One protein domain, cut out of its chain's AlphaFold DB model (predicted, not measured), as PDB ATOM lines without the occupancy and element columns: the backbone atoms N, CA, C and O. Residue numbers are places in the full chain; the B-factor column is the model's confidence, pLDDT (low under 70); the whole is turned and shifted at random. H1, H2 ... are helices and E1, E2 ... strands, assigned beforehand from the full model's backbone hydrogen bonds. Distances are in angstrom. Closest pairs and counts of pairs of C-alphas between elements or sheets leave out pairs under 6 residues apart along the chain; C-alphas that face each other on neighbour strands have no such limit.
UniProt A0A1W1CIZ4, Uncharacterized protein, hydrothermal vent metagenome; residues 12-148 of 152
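What this domain is: This is residues 12 to 148 of the 152 residues of an uncharacterized protein of hydrothermal vent metagenome (UniProt A0A1W1CIZ4). A long helix, H1, runs through the body, with H4 and H3 packed on opposite sides of it and H2 and H5 crossing it on a third side, H2 toward one end and H5 toward the other. The hairpin E3 and E4 packs on H4, on the side away from H1, and a second, separate hairpin, E1 and E2, lies at the edge of the body. The 137 printed residues hold five named helices and four named strands, in the order H1 H2 H3 E1 E2 H4 E3 E4 H5, with two antiparallel two-stranded sheets, E1 - E2 and E3 - E4. The class is mixed, helices and strands; the whole is compact, with a radius of gyration of the C-alphas of 14.2 A and spans of 41 by 38 by 26 A.

Where its parts are: E3 is residues 121 to 125, its first C-alpha at (12.747, -12.126, 18.347), and E4 is residues 128 to 133, 16.3 A. E1 is residues 90 to 95, 14.9 A, and E2 is residues 101 to 105, 13.4 A. H1, residues 21 to 45, is 35.8 A long and begins at C-alpha 21, (0.936, -26.044, 2.966). H2 is residues 53 to 67, 21.0 A; H3 is residues 72 to 79; H4 is residues 108 to 117, 14.2 A. H5, residues 136 to 146, is 15.3 A long and ends at C-alpha 146, (-2.274, -13.986, 21.363).

How they stand to each other: E3 and E4 form a hairpin, antiparallel at 165 degrees, with N 123 and O 130 at 2.8 A. The closest C-alphas of H4 and E4 are those of Val 115 and Leu 133, 6.4 A. H4 touches the hub, H1, at Gly 38 and Ala 110, C-alphas 4.4 A apart, at a steep tilt of 55 degrees, opposite ways. H1 touches H3 with residues 29 to 37 alone, closest C-alphas Ala 33 and Ser 79, 4.2 A, about perpendicular at 77 degrees. With residues 34 to 45 alone it touches H2, closest C-alphas Gly 38 and Val 63, 6.2 A, at a steep tilt of 69 degrees, only just short of perpendicular. With residues 23 to 34 alone it touches H5, closest C-alphas Phe 27 and Ile 140, 5.5 A, at a steep tilt of 42 degrees, the same way. The hairpin E1 and E2, antiparallel at 160 degrees with N 92 and O 103 at 2.8 A, is apart from H1. Every O i to N i+4 pair is within hydrogen-bond range in H2, H3, H4 and H5; in H1 20 of 21 are.

The domain as a whole: The C-alphas farthest apart, those of Gly 17 and Pro 47, are 41.6 A apart. The printed part has no cut, and no link is long. Mean pLDDT of the printed part is 86.1; residues 12 to 17, 47 to 49, 98 to 99 and 127 to 128 are under 70.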
ATOM      1  N   ILE A  12      12.490 -16.859   7.856       59.19
ATOM      2  CA  ILE A  12      11.602 -17.745   8.616       59.19
ATOM      3  C   ILE A  12      12.375 -19.039   8.849       59.19
ATOM      4  O   ILE A  12      12.863 -19.645   7.903       59.19
ATOM      5  N   ASN A  13      12.515 -19.493  10.090       61.56
ATOM      6  CA  ASN A  13      13.055 -20.828  10.310       61.56
ATOM      7  C   ASN A  13      11.905 -21.838  10.240       61.56
ATOM      8  O   ASN A  13      11.176 -22.028  11.204       61.56
ATOM      9  N   THR A  14      11.698 -22.468   9.086       55.47
ATOM     10  CA  THR A  14      10.559 -23.377   8.866       55.47
ATOM     11  C   THR A  14      10.763 -24.802   9.384       55.47
ATOM     12  O   THR A  14      10.055 -25.697   8.936       55.47
ATOM     13  N   GLU A  15      11.703 -25.013  10.311       61.03
ATOM     14  CA  GLU A  15      12.214 -26.335  10.706       61.03
ATOM     15  C   GLU A  15      12.821 -27.113   9.523       61.03
ATOM     16  O   GLU A  15      12.640 -26.776   8.355       61.03
ATOM     17  N   THR A  16      13.601 -28.153   9.817       60.34
ATOM     18  CA  THR A  16      14.143 -29.054   8.796       60.34
ATOM     19  C   THR A  16      13.110 -30.122   8.446       60.34
ATOM     20  O   THR A  16      12.856 -31.014   9.252       60.34
ATOM     21  N   GLY A  17      12.551 -30.077   7.237       68.38
ATOM     22  CA  GLY A  17      11.653 -31.121   6.723       68.38
ATOM     23  C   GLY A  17      10.500 -30.583   5.870       68.38
ATOM     24  O   GLY A  17      10.405 -29.377   5.646       68.38
ATOM     25  N   PRO A  18       9.645 -31.451   5.309       76.25
ATOM     26  CA  PRO A  18       8.499 -31.008   4.523       76.25
ATOM     27  C   PRO A  18       7.605 -30.060   5.331       76.25
ATOM     28  O   PRO A  18       7.231 -30.376   6.454       76.25
ATOM     29  N   ILE A  19       7.241 -28.922   4.742       81.06
ATOM     30  CA  ILE A  19       6.358 -27.934   5.370       81.06
ATOM     31  C   ILE A  19       4.935 -28.177   4.858       81.06
ATOM     32  O   ILE A  19       4.706 -28.037   3.649       81.06
ATOM     33  N   PRO A  20       3.962 -28.520   5.720       87.00
ATOM     34  CA  PRO A  20       2.574 -28.622   5.300       87.00
ATOM     35  C   PRO A  20       2.064 -27.272   4.784       87.00
ATOM     36  O   PRO A  20       2.170 -26.242   5.451       87.00
ATOM     37  N   VAL A  21       1.477 -27.269   3.584       88.81
ATOM     38  CA  VAL A  21       0.936 -26.044   2.966       88.81
ATOM     39  C   VAL A  21      -0.174 -25.435   3.827       88.81
ATOM     40  O   VAL A  21      -0.272 -24.211   3.916       88.81
ATOM     41  N   SER A  22      -0.973 -26.277   4.492       92.19
ATOM     42  CA  SER A  22      -1.988 -25.851   5.461       92.19
ATOM     43  C   SER A  22      -1.378 -24.969   6.542       92.19
ATOM     44  O   SER A  22      -1.848 -23.855   6.755       92.19
ATOM     45  N   ASP A  23      -0.286 -25.419   7.146       90.62
ATOM     46  CA  ASP A  23       0.321 -24.778   8.306       90.62
ATOM     47  C   ASP A  23       1.004 -23.484   7.885       90.62
ATOM     48  O   ASP A  23       0.829 -22.448   8.522       90.62
ATOM     49  N   PHE A  24       1.702 -23.501   6.745       89.75
ATOM     50  CA  PHE A  24       2.331 -22.297   6.215       89.75
ATOM     51  C   PHE A  24       1.289 -21.230   5.861       89.75
ATOM     52  O   PHE A  24       1.428 -20.068   6.245       89.75
ATOM     53  N   SER A  25       0.201 -21.622   5.189       93.50
ATOM     54  CA  SER A  25      -0.895 -20.703   4.867       93.50
ATOM     55  C   SER A  25      -1.596 -20.171   6.120       93.50
ATOM     56  O   SER A  25      -1.942 -18.991   6.176       93.50
ATOM     57  N   TYR A  26      -1.754 -21.012   7.145       95.06
ATOM     58  CA  TYR A  26      -2.406 -20.639   8.393       95.06
ATOM     59  C   TYR A  26      -1.543 -19.697   9.234       95.06
ATOM     60  O   TYR A  26      -2.044 -18.702   9.758       95.06
ATOM     61  N   PHE A  27      -0.232 -19.938   9.285       93.81
ATOM     62  CA  PHE A  27       0.717 -19.004   9.875       93.81
ATOM     63  C   PHE A  27       0.650 -17.645   9.185       93.81
ATOM     64  O   PHE A  27       0.457 -16.644   9.864       93.81
ATOM     65  N   LEU A  28       0.728 -17.590   7.848       94.62
ATOM     66  CA  LEU A  28       0.637 -16.323   7.113       94.62
ATOM     67  C   LEU A  28      -0.697 -15.608   7.368       94.62
ATOM     68  O   LEU A  28      -0.719 -14.387   7.514       94.62
ATOM     69  N   TYR A  29      -1.795 -16.358   7.470       96.25
ATOM     70  CA  TYR A  29      -3.114 -15.831   7.817       96.25
ATOM     71  C   TYR A  29      -3.123 -15.153   9.198       96.25
ATOM     72  O   TYR A  29      -3.545 -13.995   9.305       96.25
ATOM     73  N   LEU A  30      -2.630 -15.829  10.241       95.94
ATOM     74  CA  LEU A  30      -2.579 -15.292  11.606       95.94
ATOM     75  C   LEU A  30      -1.561 -14.153  11.737       95.94
ATOM     76  O   LEU A  30      -1.853 -13.104  12.314       95.94
ATOM     77  N   PHE A  31      -0.376 -14.338  11.158       95.88
ATOM     78  CA  PHE A  31       0.717 -13.374  11.184       95.88
ATOM     79  C   PHE A  31       0.301 -12.066  10.511       95.88
ATOM     80  O   PHE A  31       0.520 -10.978  11.048       95.88
ATOM     81  N   ARG A  32      -0.404 -12.160   9.376       96.62
ATOM     82  CA  ARG A  32      -0.980 -10.997   8.707       96.62
ATOM     83  C   ARG A  32      -2.028 -10.287   9.565       96.62
ATOM     84  O   ARG A  32      -2.021  -9.058   9.609       96.62
ATOM     85  N   ALA A  33      -2.911 -11.015  10.249       96.62
ATOM     86  CA  ALA A  33      -3.879 -10.384  11.148       96.62
ATOM     87  C   ALA A  33      -3.186  -9.589  12.267       96.62
ATOM     88  O   ALA A  33      -3.578  -8.452  12.537       96.62
ATOM     89  N   ALA A  34      -2.133 -10.153  12.866       96.81
ATOM     90  CA  ALA A  34      -1.331  -9.479  13.886       96.81
ATOM     91  C   ALA A  34      -0.639  -8.222  13.328       96.81
ATOM     92  O   ALA A  34      -0.709  -7.156  13.940       96.81
ATOM     93  N   TYR A  35      -0.058  -8.312  12.127       96.19
ATOM     94  CA  TYR A  35       0.533  -7.172  11.425       96.19
ATOM     95  C   TYR A  35      -0.480  -6.041  11.197       96.19
ATOM     96  O   TYR A  35      -0.232  -4.894  11.564       96.19
ATOM     97  N   VAL A  36      -1.660  -6.350  10.649       96.19
ATOM     98  CA  VAL A  36      -2.713  -5.352  10.392       96.19
ATOM     99  C   VAL A  36      -3.213  -4.722  11.694       96.19
ATOM    100  O   VAL A  36      -3.479  -3.518  11.734       96.19
ATOM    101  N   ALA A  37      -3.326  -5.505  12.770       95.44
ATOM    102  CA  ALA A  37      -3.642  -4.970  14.090       95.44
ATOM    103  C   ALA A  37      -2.554  -3.991  14.569       95.44
ATOM    104  O   ALA A  37      -2.887  -2.901  15.039       95.44
ATOM    105  N   GLY A  38      -1.277  -4.322  14.345       94.75
ATOM    106  CA  GLY A  38      -0.129  -3.440  14.563       94.75
ATOM    107  C   GLY A  38      -0.218  -2.123  13.793       94.75
ATOM    108  O   GLY A  38      -0.076  -1.063  14.398       94.75
ATOM    109  N   ILE A  39      -0.543  -2.159  12.496       93.12
ATOM    110  CA  ILE A  39      -0.735  -0.953  11.666       93.12
ATOM    111  C   ILE A  39      -1.829  -0.054  12.245       93.12
ATOM    112  O   ILE A  39      -1.633   1.149  12.434       93.12
ATOM    113  N   LYS A  40      -2.997  -0.634  12.542       92.62
ATOM    114  CA  LYS A  40      -4.144   0.123  13.064       92.62
ATOM    115  C   LYS A  40      -3.837   0.750  14.421       92.62
ATOM    116  O   LYS A  40      -4.196   1.901  14.646       92.62
ATOM    117  N   ALA A  41      -3.165   0.015  15.305       91.38
ATOM    118  CA  ALA A  41      -2.783   0.517  16.617       91.38
ATOM    119  C   ALA A  41      -1.667   1.573  16.532       91.38
ATOM    120  O   ALA A  41      -1.734   2.576  17.242       91.38
ATOM    121  N   SER A  42      -0.685   1.401  15.641       88.12
ATOM    122  CA  SER A  42       0.413   2.355  15.443       88.12
ATOM    123  C   SER A  42      -0.105   3.716  14.995       88.12
ATOM    124  O   SER A  42       0.250   4.713  15.611       88.12
ATOM    125  N   ARG A  43      -1.033   3.780  14.034       84.44
ATOM    126  CA  ARG A  43      -1.623   5.056  13.577       84.44
ATOM    127  C   ARG A  43      -2.239   5.892  14.697       84.44
ATOM    128  O   ARG A  43      -2.175   7.114  14.653       84.44
ATOM    129  N   ASN A  44      -2.824   5.234  15.695       78.50
ATOM    130  CA  ASN A  44      -3.497   5.907  16.802       78.50
ATOM    131  C   ASN A  44      -2.544   6.306  17.941       78.50
ATOM    132  O   ASN A  44      -2.911   7.151  18.749       78.50
ATOM    133  N   ASN A  45      -1.357   5.694  18.035       74.88
ATOM    134  CA  ASN A  45      -0.482   5.810  19.213       74.88
ATOM    135  C   ASN A  45       0.948   6.290  18.898       74.88
ATOM    136  O   ASN A  45       1.605   6.847  19.772       74.88
ATOM    137  N   PHE A  46       1.431   6.087  17.672       73.69
ATOM    138  CA  PHE A  46       2.802   6.354  17.227       73.69
ATOM    139  C   PHE A  46       2.794   6.894  15.785       73.69
ATOM    140  O   PHE A  46       3.042   6.140  14.845       73.69
ATOM    141  N   PRO A  47       2.483   8.188  15.580       65.38
ATOM    142  CA  PRO A  47       2.391   8.781  14.242       65.38
ATOM    143  C   PRO A  47       3.755   9.054  13.582       65.38
ATOM    144  O   PRO A  47       3.795   9.408  12.407       65.38
ATOM    145  N   ASN A  48       4.862   8.917  14.319       63.72
ATOM    146  CA  ASN A  48       6.212   9.172  13.817       63.72
ATOM    147  C   ASN A  48       6.852   7.887  13.270       63.72
ATOM    148  O   ASN A  48       6.684   6.816  13.848       63.72
ATOM    149  N   GLU A  49       7.644   8.008  12.201       63.16
ATOM    150  CA  GLU A  49       8.330   6.869  11.560       63.16
ATOM    151  C   GLU A  49       9.509   6.321  12.382       63.16
ATOM    152  O   GLU A  49       9.879   5.157  12.243       63.16
ATOM    153  N   ASN A  50      10.077   7.136  13.276       72.38
ATOM    154  CA  ASN A  50      11.148   6.712  14.173       72.38
ATOM    155  C   ASN A  50      10.553   6.130  15.456       72.38
ATOM    156  O   ASN A  50       9.874   6.842  16.198       72.38
ATOM    157  N   PHE A  51      10.847   4.860  15.729       76.25
ATOM    158  CA  PHE A  51      10.404   4.161  16.930       76.25
ATOM    159  C   PHE A  51      11.583   3.538  17.674       76.25
ATOM    160  O   PHE A  51      12.548   3.056  17.076       76.25
ATOM    161  N   GLU A  52      11.492   3.515  18.998       84.06
ATOM    162  CA  GLU A  52      12.450   2.826  19.849       84.06
ATOM    163  C   GLU A  52      11.947   1.431  20.237       84.06
ATOM    164  O   GLU A  52      10.768   1.088  20.124       84.06
ATOM    165  N   LYS A  53      12.839   0.611  20.804       82.25
ATOM    166  CA  LYS A  53      12.479  -0.711  21.344       82.25
ATOM    167  C   LYS A  53      11.339  -0.634  22.373       82.25
ATOM    168  O   LYS A  53      10.540  -1.564  22.482       82.25
ATOM    169  N   SER A  54      11.278   0.457  23.141       86.50
ATOM    170  CA  SER A  54      10.230   0.679  24.139       86.50
ATOM    171  C   SER A  54       8.850   0.866  23.493       86.50
ATOM    172  O   SER A  54       7.860   0.367  24.031       86.50
ATOM    173  N   ASP A  55       8.789   1.484  22.312       87.81
ATOM    174  CA  ASP A  55       7.555   1.719  21.562       87.81
ATOM    175  C   ASP A  55       7.006   0.428  20.965       87.81
ATOM    176  O   ASP A  55       5.817   0.151  21.110       87.81
ATOM    177  N   VAL A  56       7.876  -0.431  20.416       88.12
ATOM    178  CA  VAL A  56       7.478  -1.772  19.949       88.12
ATOM    179  C   VAL A  56       6.816  -2.558  21.079       88.12
ATOM    180  O   VAL A  56       5.770  -3.179  20.889       88.12
ATOM    181  N   LYS A  57       7.401  -2.514  22.282       90.12
ATOM    182  CA  LYS A  57       6.894  -3.257  23.441       90.12
ATOM    183  C   LYS A  57       5.536  -2.722  23.909       90.12
ATOM    184  O   LYS A  57       4.625  -3.509  24.149       90.12
ATOM    185  N   LYS A  58       5.378  -1.394  23.980       91.06
ATOM    186  CA  LYS A  58       4.089  -0.748  24.285       91.06
ATOM    187  C   LYS A  58       3.028  -1.118  23.250       91.06
ATOM    188  O   LYS A  58       1.932  -1.525  23.622       91.06
ATOM    189  N   LEU A  59       3.365  -1.016  21.964       91.25
ATOM    190  CA  LEU A  59       2.444  -1.335  20.880       91.25
ATOM    191  C   LEU A  59       2.047  -2.813  20.894       91.25
ATOM    192  O   LEU A  59       0.881  -3.124  20.688       91.25
ATOM    193  N   THR A  60       2.985  -3.711  21.197       93.12
ATOM    194  CA  THR A  60       2.704  -5.146  21.339       93.12
ATOM    195  C   THR A  60       1.662  -5.397  22.421       93.12
ATOM    196  O   THR A  60       0.698  -6.106  22.158       93.12
ATOM    197  N   ASN A  61       1.799  -4.770  23.595       93.25
ATOM    198  CA  ASN A  61       0.821  -4.911  24.676       93.25
ATOM    199  C   ASN A  61      -0.564  -4.400  24.251       93.25
ATOM    200  O   ASN A  61      -1.552  -5.108  24.415       93.25
ATOM    201  N   ILE A  62      -0.626  -3.215  23.625       92.38
ATOM    202  CA  ILE A  62      -1.878  -2.643  23.100       92.38
ATOM    203  C   ILE A  62      -2.524  -3.600  22.092       92.38
ATOM    204  O   ILE A  62      -3.733  -3.820  22.114       92.38
ATOM    205  N   VAL A  63      -1.738  -4.155  21.169       92.19
ATOM    206  CA  VAL A  63      -2.252  -5.082  20.161       92.19
ATOM    207  C   VAL A  63      -2.726  -6.372  20.819       92.19
ATOM    208  O   VAL A  63      -3.838  -6.798  20.532       92.19
ATOM    209  N   GLN A  64      -1.953  -6.953  21.734       92.25
ATOM    210  CA  GLN A  64      -2.326  -8.175  22.443       92.25
ATOM    211  C   GLN A  64      -3.653  -8.009  23.195       92.25
ATOM    212  O   GLN A  64      -4.563  -8.812  23.003       92.25
ATOM    213  N   GLU A  65      -3.817  -6.931  23.966       89.88
ATOM    214  CA  GLU A  65      -5.077  -6.618  24.657       89.88
ATOM    215  C   GLU A  65      -6.256  -6.495  23.679       89.88
ATOM    216  O   GLU A  65      -7.344  -7.016  23.929       89.88
ATOM    217  N   ASN A  66      -6.032  -5.872  22.519       86.44
ATOM    218  CA  ASN A  66      -7.050  -5.730  21.479       86.44
ATOM    219  C   ASN A  66      -7.383  -7.037  20.743       86.44
ATOM    220  O   ASN A  66      -8.442  -7.109  20.106       86.44
ATOM    221  N   LEU A  67      -6.485  -8.027  20.763       87.56
ATOM    222  CA  LEU A  67      -6.633  -9.312  20.077       87.56
ATOM    223  C   LEU A  67      -7.267 -10.395  20.959       87.56
ATOM    224  O   LEU A  67      -8.040 -11.186  20.427       87.56
ATOM    225  N   LEU A  68      -7.031 -10.389  22.278       84.44
ATOM    226  CA  LEU A  68      -7.489 -11.421  23.230       84.44
ATOM    227  C   LEU A  68      -9.002 -11.702  23.229       84.44
ATOM    228  O   LEU A  68      -9.441 -12.755  23.689       84.44
ATOM    229  N   HIS A  69      -9.810 -10.757  22.750       80.31
ATOM    230  CA  HIS A  69     -11.274 -10.855  22.742       80.31
ATOM    231  C   HIS A  69     -11.870 -10.865  21.333       80.31
ATOM    232  O   HIS A  69     -13.070 -10.643  21.162       80.31
ATOM    233  N   LYS A  70     -11.043 -11.081  20.306       84.31
ATOM    234  CA  LYS A  70     -11.512 -11.094  18.923       84.31
ATOM    235  C   LYS A  70     -12.135 -12.430  18.563       84.31
ATOM    236  O   LYS A  70     -11.621 -13.496  18.878       84.31
ATOM    237  N   SER A  71     -13.260 -12.363  17.861       88.56
ATOM    238  CA  SER A  71     -13.870 -13.550  17.277       88.56
ATOM    239  C   SER A  71     -13.051 -14.031  16.078       88.56
ATOM    240  O   SER A  71     -12.343 -13.250  15.439       88.56
ATOM    241  N   LYS A  72     -13.241 -15.292  15.672       88.12
ATOM    242  CA  LYS A  72     -12.676 -15.822  14.416       88.12
ATOM    243  C   LYS A  72     -12.977 -14.923  13.213       88.12
ATOM    244  O   LYS A  72     -12.122 -14.721  12.357       88.12
ATOM    245  N   ARG A  73     -14.179 -14.331  13.178       91.12
ATOM    246  CA  ARG A  73     -14.599 -13.392  12.130       91.12
ATOM    247  C   ARG A  73     -13.742 -12.128  12.113       91.12
ATOM    248  O   ARG A  73     -13.418 -11.640  11.034       91.12
ATOM    249  N   ASP A  74     -13.373 -11.606  13.278       91.94
ATOM    250  CA  ASP A  74     -12.525 -10.418  13.372       91.94
ATOM    251  C   ASP A  74     -11.088 -10.719  12.943       91.94
ATOM    252  O   ASP A  74     -10.475  -9.902  12.257       91.94
ATOM    253  N   ILE A  75     -10.568 -11.901  13.294       92.94
ATOM    254  CA  ILE A  75      -9.256 -12.369  12.825       92.94
ATOM    255  C   ILE A  75      -9.277 -12.467  11.298       92.94
ATOM    256  O   ILE A  75      -8.434 -11.864  10.641       92.94
ATOM    257  N   THR A  76     -10.302 -13.106  10.723       95.00
ATOM    258  CA  THR A  76     -10.475 -13.188   9.264       95.00
ATOM    259  C   THR A  76     -10.545 -11.801   8.631       95.00
ATOM    260  O   THR A  76      -9.888 -11.542   7.623       95.00
ATOM    261  N   PHE A  77     -11.300 -10.877   9.228       95.31
ATOM    262  CA  PHE A  77     -11.372  -9.503   8.744       95.31
ATOM    263  C   PHE A  77     -10.002  -8.813   8.752       95.31
ATOM    264  O   PHE A  77      -9.680  -8.120   7.793       95.31
ATOM    265  N   LEU A  78      -9.192  -9.006   9.798       95.75
ATOM    266  CA  LEU A  78      -7.834  -8.464   9.869       95.75
ATOM    267  C   LEU A  78      -6.917  -9.099   8.815       95.75
ATOM    268  O   LEU A  78      -6.244  -8.364   8.098       95.75
ATOM    269  N   SER A  79      -6.932 -10.425   8.660       96.06
ATOM    270  CA  SER A  79      -6.094 -11.145   7.690       96.06
ATOM    271  C   SER A  79      -6.367 -10.743   6.240       96.06
ATOM    272  O   SER A  79      -5.458 -10.762   5.414       96.06
ATOM    273  N   PHE A  80      -7.599 -10.356   5.911       96.44
ATOM    274  CA  PHE A  80      -7.987  -9.946   4.556       96.44
ATOM    275  C   PHE A  80      -8.258  -8.444   4.422       96.44
ATOM    276  O   PHE A  80      -8.757  -7.991   3.388       96.44
ATOM    277  N   TYR A  81      -7.924  -7.650   5.443       96.50
ATOM    278  CA  TYR A  81      -8.091  -6.203   5.393       96.50
ATOM    279  C   TYR A  81      -7.237  -5.619   4.261       96.50
ATOM    280  O   TYR A  81      -6.058  -5.941   4.131       96.50
ATOM    281  N   LYS A  82      -7.824  -4.750   3.433       95.50
ATOM    282  CA  LYS A  82      -7.098  -4.093   2.339       95.50
ATOM    283  C   LYS A  82      -6.312  -2.901   2.878       95.50
ATOM    284  O   LYS A  82      -6.910  -1.903   3.280       95.50
ATOM    285  N   LEU A  83      -4.986  -3.009   2.866       93.00
ATOM    286  CA  LEU A  83      -4.081  -1.893   3.127       93.00
ATOM    287  C   LEU A  83      -3.656  -1.225   1.809       93.00
ATOM    288  O   LEU A  83      -3.696  -1.859   0.750       93.00
ATOM    289  N   PRO A  84      -3.256   0.058   1.840       91.31
ATOM    290  CA  PRO A  84      -2.512   0.665   0.746       91.31
ATOM    291  C   PRO A  84      -1.264  -0.172   0.411       91.31
ATOM    292  O   PRO A  84      -0.588  -0.621   1.333       91.31
ATOM    293  N   PRO A  85      -0.888  -0.330  -0.874       87.31
ATOM    294  CA  PRO A  85       0.231  -1.195  -1.263       87.31
ATOM    295  C   PRO A  85       1.573  -0.889  -0.581       87.31
ATOM    296  O   PRO A  85       2.381  -1.789  -0.407       87.31
ATOM    297  N   HIS A  86       1.819   0.366  -0.195       84.88
ATOM    298  CA  HIS A  86       3.056   0.781   0.478       84.88
ATOM    299  C   HIS A  86       3.078   0.467   1.984       84.88
ATOM    300  O   HIS A  86       4.133   0.538   2.600       84.88
ATOM    301  N   GLU A  87       1.931   0.128   2.573       89.25
ATOM    302  CA  GLU A  87       1.821  -0.295   3.971       89.25
ATOM    303  C   GLU A  87       1.583  -1.799   4.104       89.25
ATOM    304  O   GLU A  87       1.561  -2.319   5.219       89.25
ATOM    305  N   ASP A  88       1.312  -2.500   3.004       91.19
ATOM    306  CA  ASP A  88       0.912  -3.895   3.076       91.19
ATOM    307  C   ASP A  88       2.113  -4.815   3.325       91.19
ATOM    308  O   ASP A  88       3.218  -4.577   2.833       91.19
ATOM    309  N   LEU A  89       1.879  -5.891   4.076       91.06
ATOM    310  CA  LEU A  89       2.881  -6.924   4.295       91.06
ATOM    311  C   LEU A  89       3.031  -7.734   3.009       91.06
ATOM    312  O   LEU A  89       2.128  -8.475   2.617       91.06
ATOM    313  N   THR A  90       4.180  -7.593   2.365       89.56
ATOM    314  CA  THR A  90       4.458  -8.169   1.052       89.56
ATOM    315  C   THR A  90       5.647  -9.106   1.140       89.56
ATOM    316  O   THR A  90       6.628  -8.801   1.809       89.56
ATOM    317  N   ILE A  91       5.593 -10.236   0.444       87.69
ATOM    318  CA  ILE A  91       6.777 -11.069   0.252       87.69
ATOM    319  C   ILE A  91       7.580 -10.493  -0.916       87.69
ATOM    320  O   ILE A  91       7.087 -10.448  -2.042       87.69
ATOM    321  N   LEU A  92       8.797 -10.035  -0.639       83.62
ATOM    322  CA  LEU A  92       9.702  -9.453  -1.630       83.62
ATOM    323  C   LEU A  92      10.555 -10.520  -2.321       83.62
ATOM    324  O   LEU A  92      10.833 -10.399  -3.511       83.62
ATOM    325  N   ASP A  93      10.965 -11.552  -1.581       80.62
ATOM    326  CA  ASP A  93      11.766 -12.663  -2.094       80.62
ATOM    327  C   ASP A  93      11.506 -13.943  -1.287       80.62
ATOM    328  O   ASP A  93      11.169 -13.884  -0.102       80.62
ATOM    329  N   ILE A  94      11.662 -15.102  -1.930       81.38
ATOM    330  CA  ILE A  94      11.581 -16.419  -1.293       81.38
ATOM    331  C   ILE A  94      12.684 -17.311  -1.852       81.38
ATOM    332  O   ILE A  94      12.611 -17.734  -3.012       81.38
ATOM    333  N   LYS A  95      13.634 -17.724  -1.009       81.00
ATOM    334  CA  LYS A  95      14.512 -18.847  -1.345       81.00
ATOM    335  C   LYS A  95      13.821 -20.144  -0.972       81.00
ATOM    336  O   LYS A  95      13.515 -20.413   0.188       81.00
ATOM    337  N   ARG A  96      13.593 -20.964  -1.992       73.00
ATOM    338  CA  ARG A  96      12.915 -22.262  -1.897       73.00
ATOM    339  C   ARG A  96      13.891 -23.368  -1.497       73.00
ATOM    340  O   ARG A  96      13.975 -24.399  -2.155       73.00
ATOM    341  N   GLU A  97      14.658 -23.108  -0.452       74.62
ATOM    342  CA  GLU A  97      15.475 -24.099   0.240       74.62
ATOM    343  C   GLU A  97      14.781 -24.492   1.544       74.62
ATOM    344  O   GLU A  97      13.801 -23.867   1.942       74.62
ATOM    345  N   ASN A  98      15.232 -25.565   2.180       65.88
ATOM    346  CA  ASN A  98      14.714 -25.967   3.476       65.88
ATOM    347  C   ASN A  98      15.785 -25.694   4.538       65.88
ATOM    348  O   ASN A  98      16.865 -26.284   4.426       65.88
ATOM    349  N   PRO A  99      15.533 -24.827   5.536       69.56
ATOM    350  CA  PRO A  99      14.303 -24.053   5.781       69.56
ATOM    351  C   PRO A  99      14.076 -22.896   4.785       69.56
ATOM    352  O   PRO A  99      15.049 -22.339   4.270       69.56
ATOM    353  N   LEU A 100      12.809 -22.511   4.552       74.69
ATOM    354  CA  LEU A 100      12.434 -21.432   3.621       74.69
ATOM    355  C   LEU A 100      12.947 -20.074   4.105       74.69
ATOM    356  O   LEU A 100      12.607 -19.627   5.192       74.69
ATOM    357  N   ASP A 101      13.672 -19.356   3.254       73.88
ATOM    358  CA  ASP A 101      14.079 -17.973   3.524       73.88
ATOM    359  C   ASP A 101      13.076 -17.022   2.850       73.88
ATOM    360  O   ASP A 101      12.943 -17.063   1.627       73.88
ATOM    361  N   VAL A 102      12.333 -16.211   3.613       78.38
ATOM    362  CA  VAL A 102      11.257 -15.339   3.091       78.38
ATOM    363  C   VAL A 102      11.492 -13.898   3.512       78.38
ATOM    364  O   VAL A 102      11.255 -13.529   4.658       78.38
ATOM    365  N   ILE A 103      11.857 -13.057   2.553       79.56
ATOM    366  CA  ILE A 103      12.049 -11.627   2.775       79.56
ATOM    367  C   ILE A 103      10.685 -10.940   2.731       79.56
ATOM    368  O   ILE A 103      10.025 -10.930   1.690       79.56
ATOM    369  N   PHE A 104      10.285 -10.326   3.843       85.69
ATOM    370  CA  PHE A 104       9.095  -9.484   3.909       85.69
ATOM    371  C   PHE A 104       9.441  -8.005   3.723       85.69
ATOM    372  O   PHE A 104      10.507  -7.539   4.106       85.69
ATOM    373  N   GLY A 105       8.504  -7.260   3.152       82.94
ATOM    374  CA  GLY A 105       8.482  -5.806   3.132       82.94
ATOM    375  C   GLY A 105       7.188  -5.307   3.762       82.94
ATOM    376  O   GLY A 105       6.138  -5.925   3.592       82.94
ATOM    377  N   GLY A 106       7.263  -4.200   4.491       86.75
ATOM    378  CA  GLY A 106       6.122  -3.590   5.163       86.75
ATOM    379  C   GLY A 106       6.569  -2.497   6.129       86.75
ATOM    380  O   GLY A 106       7.698  -2.017   6.062       86.75
ATOM    381  N   ILE A 107       5.679  -2.115   7.040       87.75
ATOM    382  CA  ILE A 107       5.952  -1.146   8.099       87.75
ATOM    383  C   ILE A 107       6.649  -1.851   9.267       87.75
ATOM    384  O   ILE A 107       6.051  -2.702   9.936       87.75
ATOM    385  N   SER A 108       7.889  -1.453   9.552       87.19
ATOM    386  CA  SER A 108       8.786  -2.142  10.488       87.19
ATOM    387  C   SER A 108       8.209  -2.301  11.899       87.19
ATOM    388  O   SER A 108       8.295  -3.382  12.474       87.19
ATOM    389  N   ILE A 109       7.562  -1.271  12.469       88.12
ATOM    390  CA  ILE A 109       7.006  -1.368  13.834       88.12
ATOM    391  C   ILE A 109       5.855  -2.383  13.918       88.12
ATOM    392  O   ILE A 109       5.776  -3.154  14.873       88.12
ATOM    393  N   ALA A 110       4.987  -2.437  12.903       91.75
ATOM    394  CA  ALA A 110       3.885  -3.395  12.848       91.75
ATOM    395  C   ALA A 110       4.391  -4.819  12.585       91.75
ATOM    396  O   ALA A 110       3.876  -5.783  13.153       91.75
ATOM    397  N   PHE A 111       5.435  -4.946  11.765       91.44
ATOM    398  CA  PHE A 111       6.115  -6.211  11.528       91.44
ATOM    399  C   PHE A 111       6.791  -6.741  12.798       91.44
ATOM    400  O   PHE A 111       6.578  -7.896  13.159       91.44
ATOM    401  N   ALA A 112       7.497  -5.889  13.547       91.19
ATOM    402  CA  ALA A 112       8.098  -6.254  14.829       91.19
ATOM    403  C   ALA A 112       7.050  -6.737  15.848       91.19
ATOM    404  O   ALA A 112       7.281  -7.727  16.539       91.19
ATOM    405  N   VAL A 113       5.876  -6.095  15.908       93.69
ATOM    406  CA  VAL A 113       4.760  -6.564  16.748       93.69
ATOM    407  C   VAL A 113       4.305  -7.964  16.334       93.69
ATOM    408  O   VAL A 113       4.189  -8.839  17.190       93.69
ATOM    409  N   ALA A 114       4.079  -8.205  15.039       95.31
ATOM    410  CA  ALA A 114       3.663  -9.518  14.545       95.31
ATOM    411  C   ALA A 114       4.699 -10.611  14.869       95.31
ATOM    412  O   ALA A 114       4.332 -11.702  15.308       95.31
ATOM    413  N   VAL A 115       5.991 -10.295  14.736       93.69
ATOM    414  CA  VAL A 115       7.097 -11.179  15.132       93.69
ATOM    415  C   VAL A 115       7.018 -11.524  16.616       93.69
ATOM    416  O   VAL A 115       7.034 -12.706  16.955       93.69
ATOM    417  N   ILE A 116       6.888 -10.533  17.502       94.88
ATOM    418  CA  ILE A 116       6.837 -10.778  18.953       94.88
ATOM    419  C   ILE A 116       5.624 -11.635  19.319       94.88
ATOM    420  O   ILE A 116       5.762 -12.585  20.086       94.88
ATOM    421  N   LEU A 117       4.452 -11.344  18.748       95.56
ATOM    422  CA  LEU A 117       3.234 -12.122  18.998       95.56
ATOM    423  C   LEU A 117       3.329 -13.553  18.465       95.56
ATOM    424  O   LEU A 117       2.701 -14.452  19.013       95.56
ATOM    425  N   SER A 118       4.146 -13.785  17.438       94.81
ATOM    426  CA  SER A 118       4.461 -15.138  16.981       94.81
ATOM    427  C   SER A 118       5.475 -15.874  17.853       94.81
ATOM    428  O   SER A 118       5.742 -17.029  17.575       94.81
ATOM    429  N   GLY A 119       6.025 -15.261  18.906       93.44
ATOM    430  CA  GLY A 119       7.085 -15.864  19.726       93.44
ATOM    431  C   GLY A 119       8.490 -15.684  19.142       93.44
ATOM    432  O   GLY A 119       9.453 -16.280  19.624       93.44
ATOM    433  N   GLY A 120       8.617 -14.861  18.100       91.50
ATOM    434  CA  GLY A 120       9.888 -14.501  17.490       91.50
ATOM    435  C   GLY A 120      10.656 -13.448  18.280       91.50
ATOM    436  O   GLY A 120      10.205 -12.901  19.290       91.50
ATOM    437  N   LYS A 121      11.849 -13.134  17.784       90.06
ATOM    438  CA  LYS A 121      12.747 -12.126  18.347       90.06
ATOM    439  C   LYS A 121      12.999 -11.035  17.326       90.06
ATOM    440  O   LYS A 121      12.993 -11.277  16.124       90.06
ATOM    441  N   PHE A 122      13.274  -9.836  17.820       86.81
ATOM    442  CA  PHE A 122      13.694  -8.726  16.982       86.81
ATOM    443  C   PHE A 122      14.856  -7.966  17.613       86.81
ATOM    444  O   PHE A 122      15.012  -7.913  18.837       86.81
ATOM    445  N   GLU A 123      15.638  -7.332  16.754       84.12
ATOM    446  CA  GLU A 123      16.728  -6.441  17.092       84.12
ATOM    447  C   GLU A 123      16.646  -5.204  16.192       84.12
ATOM    448  O   GLU A 123      16.572  -5.306  14.969       84.12
ATOM    449  N   LEU A 124      16.655  -4.020  16.806       79.62
ATOM    450  CA  LEU A 124      16.788  -2.761  16.081       79.62
ATOM    451  C   LEU A 124      18.272  -2.454  15.926       79.62
ATOM    452  O   LEU A 124      18.971  -2.223  16.913       79.62
ATOM    453  N   THR A 125      18.744  -2.469  14.686       75.62
ATOM    454  CA  THR A 125      20.126  -2.143  14.332       75.62
ATOM    455  C   THR A 125      20.182  -0.799  13.614       75.62
ATOM    456  O   THR A 125      19.161  -0.272  13.176       75.62
ATOM    457  N   LYS A 126      21.386  -0.237  13.459       70.38
ATOM    458  CA  LYS A 126      21.584   0.992  12.669       70.38
ATOM    459  C   LYS A 126      21.167   0.825  11.201       70.38
ATOM    460  O   LYS A 126      20.819   1.811  10.566       70.38
ATOM    461  N   ASP A 127      21.186  -0.411  10.705       67.56
ATOM    462  CA  ASP A 127      20.862  -0.771   9.323       67.56
ATOM    463  C   ASP A 127      19.390  -1.193   9.144       67.56
ATOM    464  O   ASP A 127      18.995  -1.582   8.047       67.56
ATOM    465  N   GLY A 128      18.580  -1.127  10.210       69.88
ATOM    466  CA  GLY A 128      17.158  -1.477  10.198       69.88
ATOM    467  C   GLY A 128      16.781  -2.578  11.191       69.88
ATOM    468  O   GLY A 128      17.528  -2.903  12.123       69.88
ATOM    469  N   LEU A 129      15.592  -3.144  11.000       77.00
ATOM    470  CA  LEU A 129      15.039  -4.205  11.833       77.00
ATOM    471  C   LEU A 129      15.571  -5.579  11.395       77.00
ATOM    472  O   LEU A 129      15.377  -6.005  10.258       77.00
ATOM    473  N   LYS A 130      16.207  -6.301  12.320       80.88
ATOM    474  CA  LYS A 130      16.498  -7.731  12.175       80.88
ATOM    475  C   LYS A 130      15.487  -8.516  12.980       80.88
ATOM    476  O   LYS A 130      15.235  -8.181  14.137       80.88
ATOM    477  N   VAL A 131      14.936  -9.575  12.404       82.81
ATOM    478  CA  VAL A 131      14.008 -10.442  13.127       82.81
ATOM    479  C   VAL A 131      14.322 -11.909  12.886       82.81
ATOM    480  O   VAL A 131      14.872 -12.292  11.854       82.81
ATOM    481  N   GLU A 132      13.938 -12.717  13.858       83.88
ATOM    482  CA  GLU A 132      14.023 -14.165  13.837       83.88
ATOM    483  C   GLU A 132      12.643 -14.705  14.202       83.88
ATOM    484  O   GLU A 132      12.124 -14.426  15.285       83.88
ATOM    485  N   LEU A 133      12.030 -15.444  13.283       86.25
ATOM    486  CA  LEU A 133      10.766 -16.119  13.549       86.25
ATOM    487  C   LEU A 133      11.031 -17.494  14.173       86.25
ATOM    488  O   LEU A 133      12.036 -18.129  13.834       86.25
ATOM    489  N   PRO A 134      10.150 -17.961  15.073       86.75
ATOM    490  CA  PRO A 134      10.269 -19.297  15.630       86.75
ATOM    491  C   PRO A 134       9.908 -20.338  14.570       86.75
ATOM    492  O   PRO A 134       9.590 -20.004  13.423       86.75
ATOM    493  N   SER A 135       9.935 -21.611  14.963       86.00
ATOM    494  CA  SER A 135       9.390 -22.658  14.113       86.00
ATOM    495  C   SER A 135       7.936 -22.385  13.740       86.00
ATOM    496  O   SER A 135       7.204 -21.687  14.447       86.00
ATOM    497  N   LEU A 136       7.491 -22.970  12.630       87.00
ATOM    498  CA  LEU A 136       6.134 -22.767  12.137       87.00
ATOM    499  C   LEU A 136       5.074 -23.175  13.175       87.00
ATOM    500  O   LEU A 136       4.126 -22.426  13.415       87.00
ATOM    501  N   GLY A 137       5.261 -24.330  13.821       88.62
ATOM    502  CA  GLY A 137       4.352 -24.832  14.850       88.62
ATOM    503  C   GLY A 137       4.295 -23.932  16.086       88.62
ATOM    504  O   GLY A 137       3.202 -23.594  16.549       88.62
ATOM    505  N   ASP A 138       5.449 -23.484  16.589       91.06
ATOM    506  CA  ASP A 138       5.501 -22.577  17.742       91.06
ATOM    507  C   ASP A 138       4.961 -21.183  17.395       91.06
ATOM    508  O   ASP A 138       4.286 -20.557  18.216       91.06
ATOM    509  N   GLY A 139       5.176 -20.735  16.155       93.25
ATOM    510  CA  GLY A 139       4.617 -19.507  15.601       93.25
ATOM    511  C   GLY A 139       3.094 -19.511  15.585       93.25
ATOM    512  O   GLY A 139       2.457 -18.580  16.078       93.25
ATOM    513  N   ILE A 140       2.500 -20.587  15.061       94.12
ATOM    514  CA  ILE A 140       1.044 -20.777  15.049       94.12
ATOM    515  C   ILE A 140       0.500 -20.816  16.477       94.12
ATOM    516  O   ILE A 140      -0.478 -20.127  16.764       94.12
ATOM    517  N   ARG A 141       1.124 -21.588  17.376       94.44
ATOM    518  CA  ARG A 141       0.685 -21.700  18.776       94.44
ATOM    519  C   ARG A 141       0.689 -20.337  19.469       94.44
ATOM    520  O   ARG A 141      -0.335 -19.929  20.006       94.44
ATOM    521  N   SER A 142       1.797 -19.604  19.368       95.12
ATOM    522  CA  SER A 142       1.953 -18.286  19.997       95.12
ATOM    523  C   SER A 142       0.942 -17.270  19.466       95.12
ATOM    524  O   SER A 142       0.326 -16.542  20.244       95.12
ATOM    525  N   LEU A 143       0.704 -17.259  18.149       95.38
ATOM    526  CA  LEU A 143      -0.302 -16.380  17.554       95.38
ATOM    527  C   LEU A 143      -1.708 -16.742  18.029       95.38
ATOM    528  O   LEU A 143      -2.461 -15.853  18.414       95.38
ATOM    529  N   ARG A 144      -2.070 -18.030  18.047       93.50
ATOM    530  CA  ARG A 144      -3.373 -18.481  18.563       93.50
ATOM    531  C   ARG A 144      -3.587 -18.048  20.009       93.50
ATOM    532  O   ARG A 144      -4.647 -17.509  20.319       93.50
ATOM    533  N   ASP A 145      -2.573 -18.195  20.855       92.62
ATOM    534  CA  ASP A 145      -2.618 -17.726  22.239       92.62
ATOM    535  C   ASP A 145      -2.797 -16.202  22.319       92.62
ATOM    536  O   ASP A 145      -3.617 -15.720  23.103       92.62
ATOM    537  N   ALA A 146      -2.109 -15.438  21.462       92.19
ATOM    538  CA  ALA A 146      -2.274 -13.986  21.363       92.19
ATOM    539  C   ALA A 146      -3.688 -13.566  20.915       92.19
ATOM    540  O   ALA A 146      -4.182 -12.522  21.343       92.19
ATOM    541  N   PHE A 147      -4.356 -14.381  20.094       91.12
ATOM    542  CA  PHE A 147      -5.757 -14.196  19.698       91.12
ATOM    543  C   PHE A 147      -6.768 -14.783  20.700       91.12
ATOM    544  O   PHE A 147      -7.972 -14.659  20.489       91.12
ATOM    545  N   GLY A 148      -6.318 -15.431  21.778       86.06
ATOM    546  CA  GLY A 148      -7.200 -16.111  22.730       86.06
ATOM    547  C   GLY A 148      -7.839 -17.400  22.190       86.06
ATOM    548  O   GLY A 148      -8.755 -17.938  22.815       86.06
TER     549      GLY A 148